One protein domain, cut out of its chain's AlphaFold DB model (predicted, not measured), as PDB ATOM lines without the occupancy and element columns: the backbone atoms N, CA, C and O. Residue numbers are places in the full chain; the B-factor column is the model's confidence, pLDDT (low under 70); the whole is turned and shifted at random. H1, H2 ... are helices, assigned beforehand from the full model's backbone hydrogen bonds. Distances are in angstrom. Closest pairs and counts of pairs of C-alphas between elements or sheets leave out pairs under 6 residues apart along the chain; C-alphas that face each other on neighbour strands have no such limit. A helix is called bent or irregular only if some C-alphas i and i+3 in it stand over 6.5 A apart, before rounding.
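AT A GLANCE: This is residues 25 to 120 of the 454 residues of an uncharacterized protein of Hyaloscypha variabilis F (UniProt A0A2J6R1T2). Five short helices, H2 to H6, pack mostly crosswise into a compact body, and residues 25 to 32 of H1 stick out from it as an arm. In the body H2 and H4 lie side by side, H3 crosses H2, and H5 meets H3 and also H6, the last helix. The printed part has 96 residues with six named helices, H1 to H6 in chain order, and no named strand; the class is all helix. It is compact, with a radius of gyration of the C-alphas of 13.7 A, and spans 45 by 32 by 22 A, the arm adding to the length.

HOW THE PARTS SIT: Start at H5, residues 92 to 106, the longest helix. Its residue 104 alone only just touches residues 64 to 68 of H3, residues 64 to 75, with 3 pairs of C-alphas within 8 A; the closest C-alphas, of Cys 68 and Cys 104, are 5.7 A apart. The tilt is steep, 47 degrees, opposite ways. With residues 94 to 98 alone, H5 touches H6, residues 115 to 120, about perpendicular at 88 degrees; closest are C-alphas 98 and 120, 6.8 A. Look next at H2, residues 44 to 56: its residues 50 to 54 alone touch H3, about perpendicular at 83 degrees, closest at C-alphas 54 and 70, 5.6 A. Its residues 45 to 50 alone touch H4, residues 78 to 86, at a shallow tilt of 16 degrees, opposite ways; C-alphas 49 and 83 are closest, 5.7 A. H1, residues 25 to 35, touches no helix. Every O i to N i+4 pair is within hydrogen-bond range in H1, H4 and H5, against 7 of 9 in H2, 6 of 8 in H3 and 0 of 2 in H6, where 2 of 3 O i to N i+3 pairs are.

IN THESE COORDINATES: Find C-alpha 92 at (25.453, -30.488, -52.850); from there H5 runs 20.7 A to C-alpha 106. H2 is 18.4 A long and only just irregular, C-alphas 49 and 52 being 6.8 A apart. H3 measures 16.0 A, H4 12.4 A and H6 9.6 A. H1 begins at C-alpha 25, (-8.054, -31.917, -54.177), and is 15.3 A long; H6 ends at C-alpha 120, (23.017, -18.309, -53.566).

THE WHOLE: The C-alphas farthest apart, of Ala 25 and Pro 78, are 45.4 A apart. The printed part has no cut and no long link. In this model pLDDT is under 70 at residues 25, 32 to 37, 90 to 94 and 117 to 120.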
ATOM      1  N   ALA A  25      -8.847 -33.129 -54.415       69.88
ATOM      2  CA  ALA A  25      -8.054 -31.917 -54.177       69.88
ATOM      3  C   ALA A  25      -7.493 -31.866 -52.745       69.88
ATOM      4  O   ALA A  25      -6.375 -31.412 -52.521       69.88
ATOM      5  N   ALA A  26      -8.245 -32.370 -51.761       73.81
ATOM      6  CA  ALA A  26      -7.758 -32.475 -50.385       73.81
ATOM      7  C   ALA A  26      -6.626 -33.511 -50.253       73.81
ATOM      8  O   ALA A  26      -5.710 -33.326 -49.451       73.81
ATOM      9  N   GLN A  27      -6.674 -34.583 -51.048       76.69
ATOM     10  CA  GLN A  27      -5.635 -35.605 -51.072       76.69
ATOM     11  C   GLN A  27      -4.362 -35.110 -51.776       76.69
ATOM     12  O   GLN A  27      -3.272 -35.335 -51.257       76.69
ATOM     13  N   GLU A  28      -4.491 -34.358 -52.872       76.00
ATOM     14  CA  GLU A  28      -3.354 -33.729 -53.560       76.00
ATOM     15  C   GLU A  28      -2.668 -32.668 -52.680       76.00
ATOM     16  O   GLU A  28      -1.443 -32.638 -52.584       76.00
ATOM     17  N   ILE A  29      -3.438 -31.862 -51.936       74.00
ATOM     18  CA  ILE A  29      -2.885 -30.888 -50.977       74.00
ATOM     19  C   ILE A  29      -2.113 -31.594 -49.851       74.00
ATOM     20  O   ILE A  29      -1.025 -31.146 -49.495       74.00
ATOM     21  N   LEU A  30      -2.625 -32.709 -49.317       74.12
ATOM     22  CA  LEU A  30      -1.928 -33.489 -48.285       74.12
ATOM     23  C   LEU A  30      -0.653 -34.167 -48.811       74.12
ATOM     24  O   LEU A  30       0.323 -34.290 -48.069       74.12
ATOM     25  N   GLU A  31      -0.639 -34.594 -50.072       73.94
ATOM     26  CA  GLU A  31       0.534 -35.209 -50.698       73.94
ATOM     27  C   GLU A  31       1.621 -34.173 -51.017       73.94
ATOM     28  O   GLU A  31       2.798 -34.416 -50.737       73.94
ATOM     29  N   ILE A  32       1.236 -32.977 -51.472       62.47
ATOM     30  CA  ILE A  32       2.146 -31.835 -51.643       62.47
ATOM     31  C   ILE A  32       2.708 -31.401 -50.283       62.47
ATOM     32  O   ILE A  32       3.918 -31.251 -50.129       62.47
ATOM     33  N   GLU A  33       1.871 -31.296 -49.250       66.38
ATOM     34  CA  GLU A  33       2.308 -30.989 -47.884       66.38
ATOM     35  C   GLU A  33       3.235 -32.057 -47.273       66.38
ATOM     36  O   GLU A  33       4.028 -31.755 -46.373       66.38
ATOM     37  N   SER A  34       3.133 -33.306 -47.736       67.62
ATOM     38  CA  SER A  34       4.009 -34.406 -47.333       67.62
ATOM     39  C   SER A  34       5.339 -34.386 -48.085       67.62
ATOM     40  O   SER A  34       6.376 -34.603 -47.464       67.62
ATOM     41  N   GLN A  35       5.334 -34.137 -49.398       58.81
ATOM     42  CA  GLN A  35       6.561 -34.105 -50.205       58.81
ATOM     43  C   GLN A  35       7.428 -32.884 -49.904       58.81
ATOM     44  O   GLN A  35       8.652 -32.969 -49.928       58.81
ATOM     45  N   VAL A  36       6.809 -31.747 -49.593       58.22
ATOM     46  CA  VAL A  36       7.529 -30.488 -49.374       58.22
ATOM     47  C   VAL A  36       8.224 -30.445 -48.003       58.22
ATOM     48  O   VAL A  36       9.195 -29.716 -47.816       58.22
ATOM     49  N   ARG A  37       7.798 -31.278 -47.045       68.06
ATOM     50  CA  ARG A  37       8.380 -31.333 -45.691       68.06
ATOM     51  C   ARG A  37       9.490 -32.363 -45.516       68.06
ATOM     52  O   ARG A  37       9.878 -32.659 -44.382       68.06
ATOM     53  N   ASP A  38      10.026 -32.898 -46.606       75.81
ATOM     54  CA  ASP A  38      11.093 -33.884 -46.516       75.81
ATOM     55  C   ASP A  38      12.444 -33.198 -46.234       75.81
ATOM     56  O   ASP A  38      13.240 -32.884 -47.119       75.81
ATOM     57  N   ILE A  39      12.713 -32.963 -44.945       75.44
ATOM     58  CA  ILE A  39      13.996 -32.457 -44.417       75.44
ATOM     59  C   ILE A  39      15.193 -33.301 -44.881       75.44
ATOM     60  O   ILE A  39      16.336 -32.847 -44.820       75.44
ATOM     61  N   THR A  40      14.946 -34.515 -45.374       81.75
ATOM     62  CA  THR A  40      15.962 -35.413 -45.931       81.75
ATOM     63  C   THR A  40      16.726 -34.820 -47.118       81.75
ATOM     64  O   THR A  40      17.835 -35.277 -47.389       81.75
ATOM     65  N   ILE A  41      16.197 -33.778 -47.774       85.69
ATOM     66  CA  ILE A  41      16.904 -33.037 -48.831       85.69
ATOM     67  C   ILE A  41      18.128 -32.293 -48.273       85.69
ATOM     68  O   ILE A  41      19.117 -32.102 -48.983       85.69
ATOM     69  N   ILE A  42      18.108 -31.886 -47.000       87.56
ATOM     70  CA  ILE A  42      19.231 -31.175 -46.392       87.56
ATOM     71  C   ILE A  42      20.286 -32.204 -45.942       87.56
ATOM     72  O   ILE A  42      19.984 -33.073 -45.118       87.56
ATOM     73  N   PRO A  43      21.547 -32.099 -46.408       90.31
ATOM     74  CA  PRO A  43      22.602 -33.027 -46.030       90.31
ATOM     75  C   PRO A  43      22.729 -33.172 -44.504       90.31
ATOM     76  O   PRO A  43      22.825 -32.158 -43.798       90.31
ATOM     77  N   PRO A  44      22.836 -34.406 -43.969       91.50
ATOM     78  CA  PRO A  44      22.871 -34.656 -42.526       91.50
ATOM     79  C   PRO A  44      23.973 -33.892 -41.788       91.50
ATOM     80  O   PRO A  44      23.814 -33.542 -40.622       91.50
ATOM     81  N   CYS A  45      25.096 -33.609 -42.459       94.44
ATOM     82  CA  CYS A  45      26.188 -32.833 -41.876       94.44
ATOM     83  C   CYS A  45      25.760 -31.400 -41.534       94.44
ATOM     84  O   CYS A  45      25.983 -30.940 -40.416       94.44
ATOM     85  N   ILE A  46      25.089 -30.723 -42.470       93.06
ATOM     86  CA  ILE A  46      24.586 -29.358 -42.279       93.06
ATOM     87  C   ILE A  46      23.526 -29.358 -41.180       93.06
ATOM     88  O   ILE A  46      23.558 -28.518 -40.280       93.06
ATOM     89  N   LEU A  47      22.645 -30.363 -41.207       92.56
ATOM     90  CA  LEU A  47      21.637 -30.569 -40.179       92.56
ATOM     91  C   LEU A  47      22.264 -30.680 -38.781       92.56
ATOM     92  O   LEU A  47      21.874 -29.961 -37.865       92.56
ATOM     93  N   ASN A  48      23.289 -31.518 -38.625       95.19
ATOM     94  CA  ASN A  48      23.979 -31.724 -37.352       95.19
ATOM     95  C   ASN A  48      24.710 -30.473 -36.843       95.19
ATOM     96  O   ASN A  48      24.867 -30.326 -35.633       95.19
ATOM     97  N   CYS A  49      25.124 -29.563 -37.728       96.12
ATOM     98  CA  CYS A  49      25.698 -28.278 -37.329       96.12
ATOM     99  C   CYS A  49      24.638 -27.298 -36.801       96.12
ATOM    100  O   CYS A  49      24.900 -26.556 -35.855       96.12
ATOM    101  N   LEU A  50      23.442 -27.291 -37.397       95.38
ATOM    102  CA  LEU A  50      22.386 -26.323 -37.083       95.38
ATOM    103  C   LEU A  50      21.497 -26.767 -35.915       95.38
ATOM    104  O   LEU A  50      21.183 -25.963 -35.032       95.38
ATOM    105  N   TYR A  51      21.120 -28.048 -35.871       95.31
ATOM    106  CA  TYR A  51      20.155 -28.578 -34.902       95.31
ATOM    107  C   TYR A  51      20.515 -28.290 -33.441       95.31
ATOM    108  O   TYR A  51      19.654 -27.786 -32.724       95.31
ATOM    109  N   PRO A  52      21.750 -28.532 -32.959       96.44
ATOM    110  CA  PRO A  52      22.088 -28.289 -31.558       96.44
ATOM    111  C   PRO A  52      21.839 -26.841 -31.127       96.44
ATOM    112  O   PRO A  52      21.442 -26.598 -29.987       96.44
ATOM    113  N   ARG A  53      22.042 -25.877 -32.036       96.06
ATOM    114  CA  ARG A  53      21.842 -24.461 -31.736       96.06
ATOM    115  C   ARG A  53      20.367 -24.092 -31.693       96.06
ATOM    116  O   ARG A  53      19.937 -23.441 -30.746       96.06
ATOM    117  N   VAL A  54      19.602 -24.568 -32.668       95.81
ATOM    118  CA  VAL A  54      18.161 -24.323 -32.758       95.81
ATOM    119  C   VAL A  54      17.407 -24.983 -31.595       95.81
ATOM    120  O   VAL A  54      16.558 -24.360 -30.961       95.81
ATOM    121  N   LEU A  55      17.774 -26.215 -31.227       95.62
ATOM    122  CA  LEU A  55      17.191 -26.917 -30.076       95.62
ATOM    123  C   LEU A  55      17.508 -26.218 -28.750       95.62
ATOM    124  O   LEU A  55      16.674 -26.199 -27.844       95.62
ATOM    125  N   LYS A  56      18.696 -25.611 -28.624       96.75
ATOM    126  CA  LYS A  56      19.081 -24.841 -27.432       96.75
ATOM    127  C   LYS A  56      18.180 -23.621 -27.212       96.75
ATOM    128  O   LYS A  56      18.000 -23.219 -26.064       96.75
ATOM    129  N   ASN A  57      17.573 -23.090 -28.275       96.06
ATOM    130  CA  ASN A  57      16.618 -21.982 -28.209       96.06
ATOM    131  C   ASN A  57      15.173 -22.449 -27.931       96.06
ATOM    132  O   ASN A  57      14.254 -21.638 -27.896       96.06
ATOM    133  N   GLY A  58      14.965 -23.745 -27.661       96.19
ATOM    134  CA  GLY A  58      13.671 -24.295 -27.253       96.19
ATOM    135  C   GLY A  58      12.771 -24.733 -28.408       96.19
ATOM    136  O   GLY A  58      11.613 -25.078 -28.170       96.19
ATOM    137  N   CYS A  59      13.275 -24.763 -29.643       96.75
ATOM    138  CA  CYS A  59      12.527 -25.332 -30.759       96.75
ATOM    139  C   CYS A  59      12.437 -26.858 -30.639       96.75
ATOM    140  O   CYS A  59      13.422 -27.536 -30.353       96.75
ATOM    141  N   ALA A  60      11.251 -27.414 -30.888       94.06
ATOM    142  CA  ALA A  60      11.072 -28.855 -31.034       94.06
ATOM    143  C   ALA A  60      11.530 -29.313 -32.429       94.06
ATOM    144  O   ALA A  60      11.383 -28.570 -33.396       94.06
ATOM    145  N   HIS A  61      11.988 -30.563 -32.558       88.50
ATOM    146  CA  HIS A  61      12.395 -31.143 -33.849       88.50
ATOM    147  C   HIS A  61      11.299 -31.109 -34.928       88.50
ATOM    148  O   HIS A  61      11.615 -31.133 -36.112       88.50
ATOM    149  N   SER A  62      10.032 -31.073 -34.513       91.38
ATOM    150  CA  SER A  62       8.859 -31.037 -35.389       91.38
ATOM    151  C   SER A  62       8.306 -29.628 -35.627       91.38
ATOM    152  O   SER A  62       7.311 -29.486 -36.327       91.38
ATOM    153  N   ASN A  63       8.870 -28.592 -34.996       93.31
ATOM    154  CA  ASN A  63       8.405 -27.217 -35.164       93.31
ATOM    155  C   ASN A  63       9.278 -26.506 -36.202       93.31
ATOM    156  O   ASN A  63      10.234 -25.814 -35.852       93.31
ATOM    157  N   TYR A  64       8.944 -26.722 -37.472       90.38
ATOM    158  CA  TYR A  64       9.686 -26.210 -38.627       90.38
ATOM    159  C   TYR A  64       9.680 -24.684 -38.705       90.38
ATOM    160  O   TYR A  64      10.729 -24.085 -38.915       90.38
ATOM    161  N   VAL A  65       8.560 -24.049 -38.349       92.38
ATOM    162  CA  VAL A  65       8.463 -22.590 -38.220       92.38
ATOM    163  C   VAL A  65       9.484 -22.064 -37.204       92.38
ATOM    164  O   VAL A  65      10.282 -21.185 -37.523       92.38
ATOM    165  N   CYS A  66       9.515 -22.630 -35.990       95.25
ATOM    166  CA  CYS A  66      10.506 -22.259 -34.969       95.25
ATOM    167  C   CYS A  66      11.932 -22.508 -35.466       95.25
ATOM    168  O   CYS A  66      12.808 -21.666 -35.281       95.25
ATOM    169  N   PHE A  67      12.147 -23.642 -36.139       94.38
ATOM    170  CA  PHE A  67      13.438 -23.983 -36.713       94.38
ATOM    171  C   PHE A  67      13.909 -22.919 -37.712       94.38
ATOM    172  O   PHE A  67      15.026 -22.428 -37.584       94.38
ATOM    173  N   CYS A  68      13.046 -22.500 -38.637       94.31
ATOM    174  CA  CYS A  68      13.325 -21.466 -39.628       94.31
ATOM    175  C   CYS A  68      13.642 -20.102 -38.993       94.31
ATOM    176  O   CYS A  68      14.614 -19.456 -39.391       94.31
ATOM    177  N   TYR A  69      12.900 -19.688 -37.958       94.31
ATOM    178  CA  TYR A  69      13.176 -18.438 -37.237       94.31
ATOM    179  C   TYR A  69      14.526 -18.453 -36.508       94.31
ATOM    180  O   TYR A  69      15.287 -17.490 -36.591       94.31
ATOM    181  N   GLU A  70      14.846 -19.546 -35.813       95.56
ATOM    182  CA  GLU A  70      16.070 -19.652 -35.005       95.56
ATOM    183  C   GLU A  70      17.315 -20.019 -35.824       95.56
ATOM    184  O   GLU A  70      18.450 -19.817 -35.386       95.56
ATOM    185  N   MET A  71      17.133 -20.519 -37.043       92.44
ATOM    186  CA  MET A  71      18.236 -20.835 -37.941       92.44
ATOM    187  C   MET A  71      18.962 -19.575 -38.436       92.44
ATOM    188  O   MET A  71      20.189 -19.588 -38.528       92.44
ATOM    189  N   SER A  72      18.247 -18.476 -38.705       90.50
ATOM    190  CA  SER A  72      18.856 -17.207 -39.148       90.50
ATOM    191  C   SER A  72      19.938 -16.691 -38.182       90.50
ATOM    192  O   SER A  72      21.085 -16.522 -38.612       90.50
ATOM    193  N   PRO A  73      19.661 -16.504 -36.872       93.75
ATOM    194  CA  PRO A  73      20.695 -16.094 -35.928       93.75
ATOM    195  C   PRO A  73      21.750 -17.187 -35.699       93.75
ATOM    196  O   PRO A  73      22.912 -16.858 -35.458       93.75
ATOM    197  N   ALA A  74      21.393 -18.473 -35.812       94.12
ATOM    198  CA  ALA A  74      22.351 -19.572 -35.680       94.12
ATOM    199  C   ALA A  74      23.414 -19.569 -36.792       94.12
ATOM    200  O   ALA A  74      24.570 -19.883 -36.527       94.12
ATOM    201  N   LEU A  75      23.065 -19.156 -38.013       92.38
ATOM    202  CA  LEU A  75      24.007 -19.070 -39.136       92.38
ATOM    203  C   LEU A  75      25.064 -17.973 -38.964       92.38
ATOM    204  O   LEU A  75      26.105 -18.015 -39.620       92.38
ATOM    205  N   VAL A  76      24.830 -16.996 -38.087       93.44
ATOM    206  CA  VAL A  76      25.814 -15.955 -37.750       93.44
ATOM    207  C   VAL A  76      26.810 -16.446 -36.688       93.44
ATOM    208  O   VAL A  76      27.875 -15.853 -36.522       93.44
ATOM    209  N   ASP A  77      26.507 -17.543 -35.986       95.50
ATOM    210  CA  ASP A  77      27.370 -18.082 -34.937       95.50
ATOM    211  C   ASP A  77      28.686 -18.637 -35.538       95.50
ATOM    212  O   ASP A  77      28.651 -19.492 -36.434       95.50
ATOM    213  N   PRO A  78      29.867 -18.179 -35.075       95.31
ATOM    214  CA  PRO A  78      31.154 -18.635 -35.598       95.31
ATOM    215  C   PRO A  78      31.396 -20.138 -35.398       95.31
ATOM    216  O   PRO A  78      32.119 -20.738 -36.195       95.31
ATOM    217  N   GLU A  79      30.799 -20.765 -34.380       95.69
ATOM    218  CA  GLU A  79      30.911 -22.213 -34.163       95.69
ATOM    219  C   GLU A  79      30.142 -22.989 -35.238       95.69
ATOM    220  O   GLU A  79      30.656 -23.954 -35.807       95.69
ATOM    221  N   VAL A  80      28.938 -22.516 -35.575       95.31
ATOM    222  CA  VAL A  80      28.114 -23.086 -36.647       95.31
ATOM    223  C   VAL A  80      28.817 -22.907 -37.990       95.31
ATOM    224  O   VAL A  80      28.929 -23.860 -38.754       95.31
ATOM    225  N   GLN A  81      29.379 -21.727 -38.252       93.56
ATOM    226  CA  GLN A  81      30.189 -21.457 -39.444       93.56
ATOM    227  C   GLN A  81      31.382 -22.404 -39.575       93.56
ATOM    228  O   GLN A  81      31.665 -22.909 -40.661       93.56
ATOM    229  N   LEU A  82      32.098 -22.645 -38.475       95.25
ATOM    230  CA  LEU A  82      33.235 -23.556 -38.466       95.25
ATOM    231  C   LEU A  82      32.792 -25.000 -38.733       95.25
ATOM    232  O   LEU A  82      33.446 -25.695 -39.507       95.25
ATOM    233  N   CYS A  83      31.665 -25.420 -38.154       96.06
ATOM    234  CA  CYS A  83      31.064 -26.729 -38.399       96.06
ATOM    235  C   CYS A  83      30.639 -26.890 -39.868       96.06
ATOM    236  O   CYS A  83      31.008 -27.868 -40.516       96.06
ATOM    237  N   LEU A  84      29.957 -25.893 -40.442       93.38
ATOM    238  CA  LEU A  84      29.541 -25.904 -41.849       93.38
ATOM    239  C   LEU A  84      30.741 -25.985 -42.804       93.38
ATOM    240  O   LEU A  84      30.681 -26.693 -43.805       93.38
ATOM    241  N   LYS A  85      31.859 -25.326 -42.471       91.50
ATOM    242  CA  LYS A  85      33.113 -25.420 -43.240       91.50
ATOM    243  C   LYS A  85      33.776 -26.798 -43.171       91.50
ATOM    244  O   LYS A  85      34.547 -27.132 -44.065       91.50
ATOM    245  N   GLN A  86      33.518 -27.573 -42.119       94.81
ATOM    246  CA  GLN A  86      34.032 -28.938 -41.966       94.81
ATOM    247  C   GLN A  86      33.170 -29.973 -42.690       94.81
ATOM    248  O   GLN A  86      33.632 -31.094 -42.909       94.81
ATOM    249  N   CYS A  87      31.945 -29.617 -43.088       93.00
ATOM    250  CA  CYS A  87      31.135 -30.505 -43.901       93.00
ATOM    251  C   CYS A  87      31.818 -30.736 -45.254       93.00
ATOM    252  O   CYS A  87      32.177 -29.762 -45.923       93.00
ATOM    253  N   PRO A  88      32.012 -32.001 -45.674       89.38
ATOM    254  CA  PRO A  88      32.667 -32.300 -46.936       89.38
ATOM    255  C   PRO A  88      31.936 -31.583 -48.069       89.38
ATOM    256  O   PRO A  88      30.705 -31.598 -48.143       89.38
ATOM    257  N   PHE A  89      32.716 -30.920 -48.922       73.94
ATOM    258  CA  PHE A  89      32.232 -30.166 -50.071       73.94
ATOM    259  C   PHE A  89      31.794 -31.155 -51.156       73.94
ATOM    260  O   PHE A  89      32.457 -31.366 -52.166       73.94
ATOM    261  N   LEU A  90      30.681 -31.835 -50.911       63.03
ATOM    262  CA  LEU A  90      29.904 -32.417 -51.986       63.03
ATOM    263  C   LEU A  90      29.361 -31.219 -52.772       63.03
ATOM    264  O   LEU A  90      28.972 -30.220 -52.163       63.03
ATOM    265  N   GLY A  91      29.321 -31.279 -54.105       66.62
ATOM    266  CA  GLY A  91      28.697 -30.226 -54.933       66.62
ATOM    267  C   GLY A  91      27.261 -29.860 -54.500       66.62
ATOM    268  O   GLY A  91      26.719 -28.842 -54.912       66.62
ATOM    269  N   GLU A  92      26.687 -30.660 -53.605       60.28
ATOM    270  CA  GLU A  92      25.453 -30.488 -52.850       60.28
ATOM    271  C   GLU A  92      25.454 -29.356 -51.806       60.28
ATOM    272  O   GLU A  92      24.379 -29.006 -51.338       60.28
ATOM    273  N   GLN A  93      26.581 -28.728 -51.430       63.56
ATOM    274  CA  GLN A  93      26.533 -27.583 -50.495       63.56
ATOM    275  C   GLN A  93      25.729 -26.399 -51.053       63.56
ATOM    276  O   GLN A  93      25.005 -25.739 -50.310       63.56
ATOM    277  N   LEU A  94      25.829 -26.155 -52.363       68.69
ATOM    278  CA  LEU A  94      25.040 -25.127 -53.046       68.69
ATOM    279  C   LEU A  94      23.554 -25.498 -53.066       68.69
ATOM    280  O   LEU A  94      22.701 -24.649 -52.822       68.69
ATOM    281  N   VAL A  95      23.264 -26.784 -53.290       70.12
ATOM    282  CA  VAL A  95      21.900 -27.326 -53.278       70.12
ATOM    283  C   VAL A  95      21.294 -27.184 -51.887       70.12
ATOM    284  O   VAL A  95      20.188 -26.682 -51.757       70.12
ATOM    285  N   ALA A  96      22.049 -27.513 -50.840       74.06
ATOM    286  CA  ALA A  96      21.585 -27.435 -49.463       74.06
ATOM    287  C   ALA A  96      21.188 -26.015 -49.048       74.06
ATOM    288  O   ALA A  96      20.193 -25.843 -48.353       74.06
ATOM    289  N   GLN A  97      21.933 -24.990 -49.471       76.62
ATOM    290  CA  GLN A  97      21.587 -23.607 -49.138       76.62
ATOM    291  C   GLN A  97      20.293 -23.154 -49.821       76.62
ATOM    292  O   GLN A  97      19.477 -22.510 -49.168       76.62
ATOM    293  N   GLY A  98      20.087 -23.528 -51.089       81.50
ATOM    294  CA  GLY A  98      18.823 -23.294 -51.793       81.50
ATOM    295  C   GLY A  98      17.665 -24.058 -51.151       81.50
ATOM    296  O   GLY A  98      16.652 -23.461 -50.809       81.50
ATOM    297  N   SER A  99      17.856 -25.348 -50.864       84.62
ATOM    298  CA  SER A  99      16.834 -26.199 -50.244       84.62
ATOM    299  C   SER A  99      16.413 -25.726 -48.856       84.62
ATOM    300  O   SER A  99      15.257 -25.886 -48.486       84.62
ATOM    301  N   ILE A 100      17.323 -25.124 -48.087       85.12
ATOM    302  CA  ILE A 100      16.986 -24.515 -46.799       85.12
ATOM    303  C   ILE A 100      16.093 -23.273 -46.987       85.12
ATOM    304  O   ILE A 100      15.208 -23.045 -46.163       85.12
ATOM    305  N   MET A 101      16.302 -22.476 -48.046       83.25
ATOM    306  CA  MET A 101      15.420 -21.340 -48.352       83.25
ATOM    307  C   MET A 101      14.035 -21.829 -48.763       83.25
ATOM    308  O   MET A 101      13.050 -21.401 -48.170       83.25
ATOM    309  N   ASP A 102      13.984 -22.774 -49.703       85.50
ATOM    310  CA  ASP A 102      12.735 -23.350 -50.204       85.50
ATOM    311  C   ASP A 102      11.930 -23.974 -49.052       85.50
ATOM    312  O   ASP A 102      10.722 -23.777 -48.947       85.50
ATOM    313  N   PHE A 103      12.610 -24.660 -48.127       86.69
ATOM    314  CA  PHE A 103      11.987 -25.261 -46.950       86.69
ATOM    315  C   PHE A 103      11.294 -24.228 -46.048       86.69
ATOM    316  O   PHE A 103      10.190 -24.471 -45.569       86.69
ATOM    317  N   CYS A 104      11.913 -23.067 -45.826       89.81
ATOM    318  CA  CYS A 104      11.358 -22.046 -44.939       89.81
ATOM    319  C   CYS A 104      10.367 -21.097 -45.626       89.81
ATOM    320  O   CYS A 104       9.486 -20.551 -44.958       89.81
ATOM    321  N   GLU A 105      10.458 -20.943 -46.949       88.94
ATOM    322  CA  GLU A 105       9.478 -20.205 -47.749       88.94
ATOM    323  C   GLU A 105       8.109 -20.898 -47.736       88.94
ATOM    324  O   GLU A 105       7.080 -20.227 -47.668       88.94
ATOM    325  N   VAL A 106       8.083 -22.235 -47.702       86.00
ATOM    326  CA  VAL A 106       6.843 -23.029 -47.606       86.00
ATOM    327  C   VAL A 106       6.054 -22.701 -46.340       86.00
ATOM    328  O   VAL A 106       4.828 -22.621 -46.378       86.00
ATOM    329  N   ASP A 107       6.754 -22.459 -45.235       84.00
ATOM    330  CA  ASP A 107       6.150 -22.060 -43.963       84.00
ATOM    331  C   ASP A 107       5.876 -20.539 -43.882       84.00
ATOM    332  O   ASP A 107       5.437 -20.035 -42.845       84.00
ATOM    333  N   GLY A 108       6.122 -19.790 -44.966       87.56
ATOM    334  CA  GLY A 108       5.898 -18.345 -45.051       87.56
ATOM    335  C   GLY A 108       6.864 -17.514 -44.203       87.56
ATOM    336  O   GLY A 108       6.536 -16.389 -43.822       87.56
ATOM    337  N   VAL A 109       8.035 -18.063 -43.863       86.00
ATOM    338  CA  VAL A 109       9.046 -17.375 -43.055       86.00
ATOM    339  C   VAL A 109      10.107 -16.777 -43.974       86.00
ATOM    340  O   VAL A 109      10.972 -17.483 -44.488       86.00
ATOM    341  N   ASP A 110      10.081 -15.453 -44.133       80.56
ATOM    342  CA  ASP A 110      11.140 -14.718 -44.828       80.56
ATOM    343  C   ASP A 110      12.425 -14.726 -43.990       80.56
ATOM    344  O   ASP A 110      12.587 -13.971 -43.025       80.56
ATOM    345  N   ILE A 111      13.369 -15.589 -44.361       80.19
ATOM    346  CA  ILE A 111      14.671 -15.656 -43.704       80.19
ATOM    347  C   ILE A 111      15.622 -14.638 -44.330       80.19
ATOM    348  O   ILE A 111      16.037 -14.756 -45.484       80.19
ATOM    349  N   ALA A 112      16.057 -13.669 -43.526       75.25
ATOM    350  CA  ALA A 112      17.205 -12.841 -43.867       75.25
ATOM    351  C   ALA A 112      18.491 -13.659 -43.672       75.25
ATOM    352  O   ALA A 112      18.929 -13.905 -42.546       75.25
ATOM    353  N   PHE A 113      19.089 -14.105 -44.775       74.56
ATOM    354  CA  PHE A 113      20.388 -14.764 -44.743       74.56
ATOM    355  C   PHE A 113      21.536 -13.744 -44.712       74.56
ATOM    356  O   PHE A 113      21.429 -12.669 -45.310       74.56
ATOM    357  N   PRO A 114      22.669 -14.072 -44.066       71.44
ATOM    358  CA  PRO A 114      23.868 -13.246 -44.144       71.44
ATOM    359  C   PRO A 114      24.341 -13.066 -45.596       71.44
ATOM    360  O   PRO A 114      24.159 -13.955 -46.428       71.44
ATOM    361  N   LEU A 115      25.031 -11.956 -45.885       70.69
ATOM    362  CA  LEU A 115      25.496 -11.588 -47.238       70.69
ATOM    363  C   LEU A 115      26.279 -12.693 -47.970       70.69
ATOM    364  O   LEU A 115      26.196 -12.812 -49.189       70.69
ATOM    365  N   PHE A 116      27.030 -13.526 -47.246       70.38
ATOM    366  CA  PHE A 116      27.785 -14.616 -47.871       70.38
ATOM    367  C   PHE A 116      26.881 -15.765 -48.362       70.38
ATOM    368  O   PHE A 116      27.321 -16.555 -49.189       70.38
ATOM    369  N   MET A 117      25.636 -15.858 -47.878       64.44
ATOM    370  CA  MET A 117      24.625 -16.822 -48.335       64.44
ATOM    371  C   MET A 117      23.613 -16.206 -49.306       64.44
ATOM    372  O   MET A 117      23.059 -16.920 -50.138       64.44
ATOM    373  N   SER A 118      23.389 -14.887 -49.254       68.56
ATOM    374  CA  SER A 118      22.419 -14.213 -50.132       68.56
ATOM    375  C   SER A 118      22.766 -14.340 -51.617       68.56
ATOM    376  O   SER A 118      21.871 -14.327 -52.457       68.56
ATOM    377  N   GLN A 119      24.050 -14.514 -51.949       68.56
ATOM    378  CA  GLN A 119      24.502 -14.752 -53.324       68.56
ATOM    379  C   GLN A 119      23.954 -16.056 -53.933       68.56
ATOM    380  O   GLN A 119      23.871 -16.165 -55.152       68.56
ATOM    381  N   TYR A 120      23.535 -17.018 -53.106       64.19
ATOM    382  CA  TYR A 120      23.017 -18.309 -53.566       64.19
ATOM    383  C   TYR A 120      21.485 -18.354 -53.657       64.19
ATOM    384  O   TYR A 120      20.946 -19.161 -54.410       64.19
TER     385      TYR A 120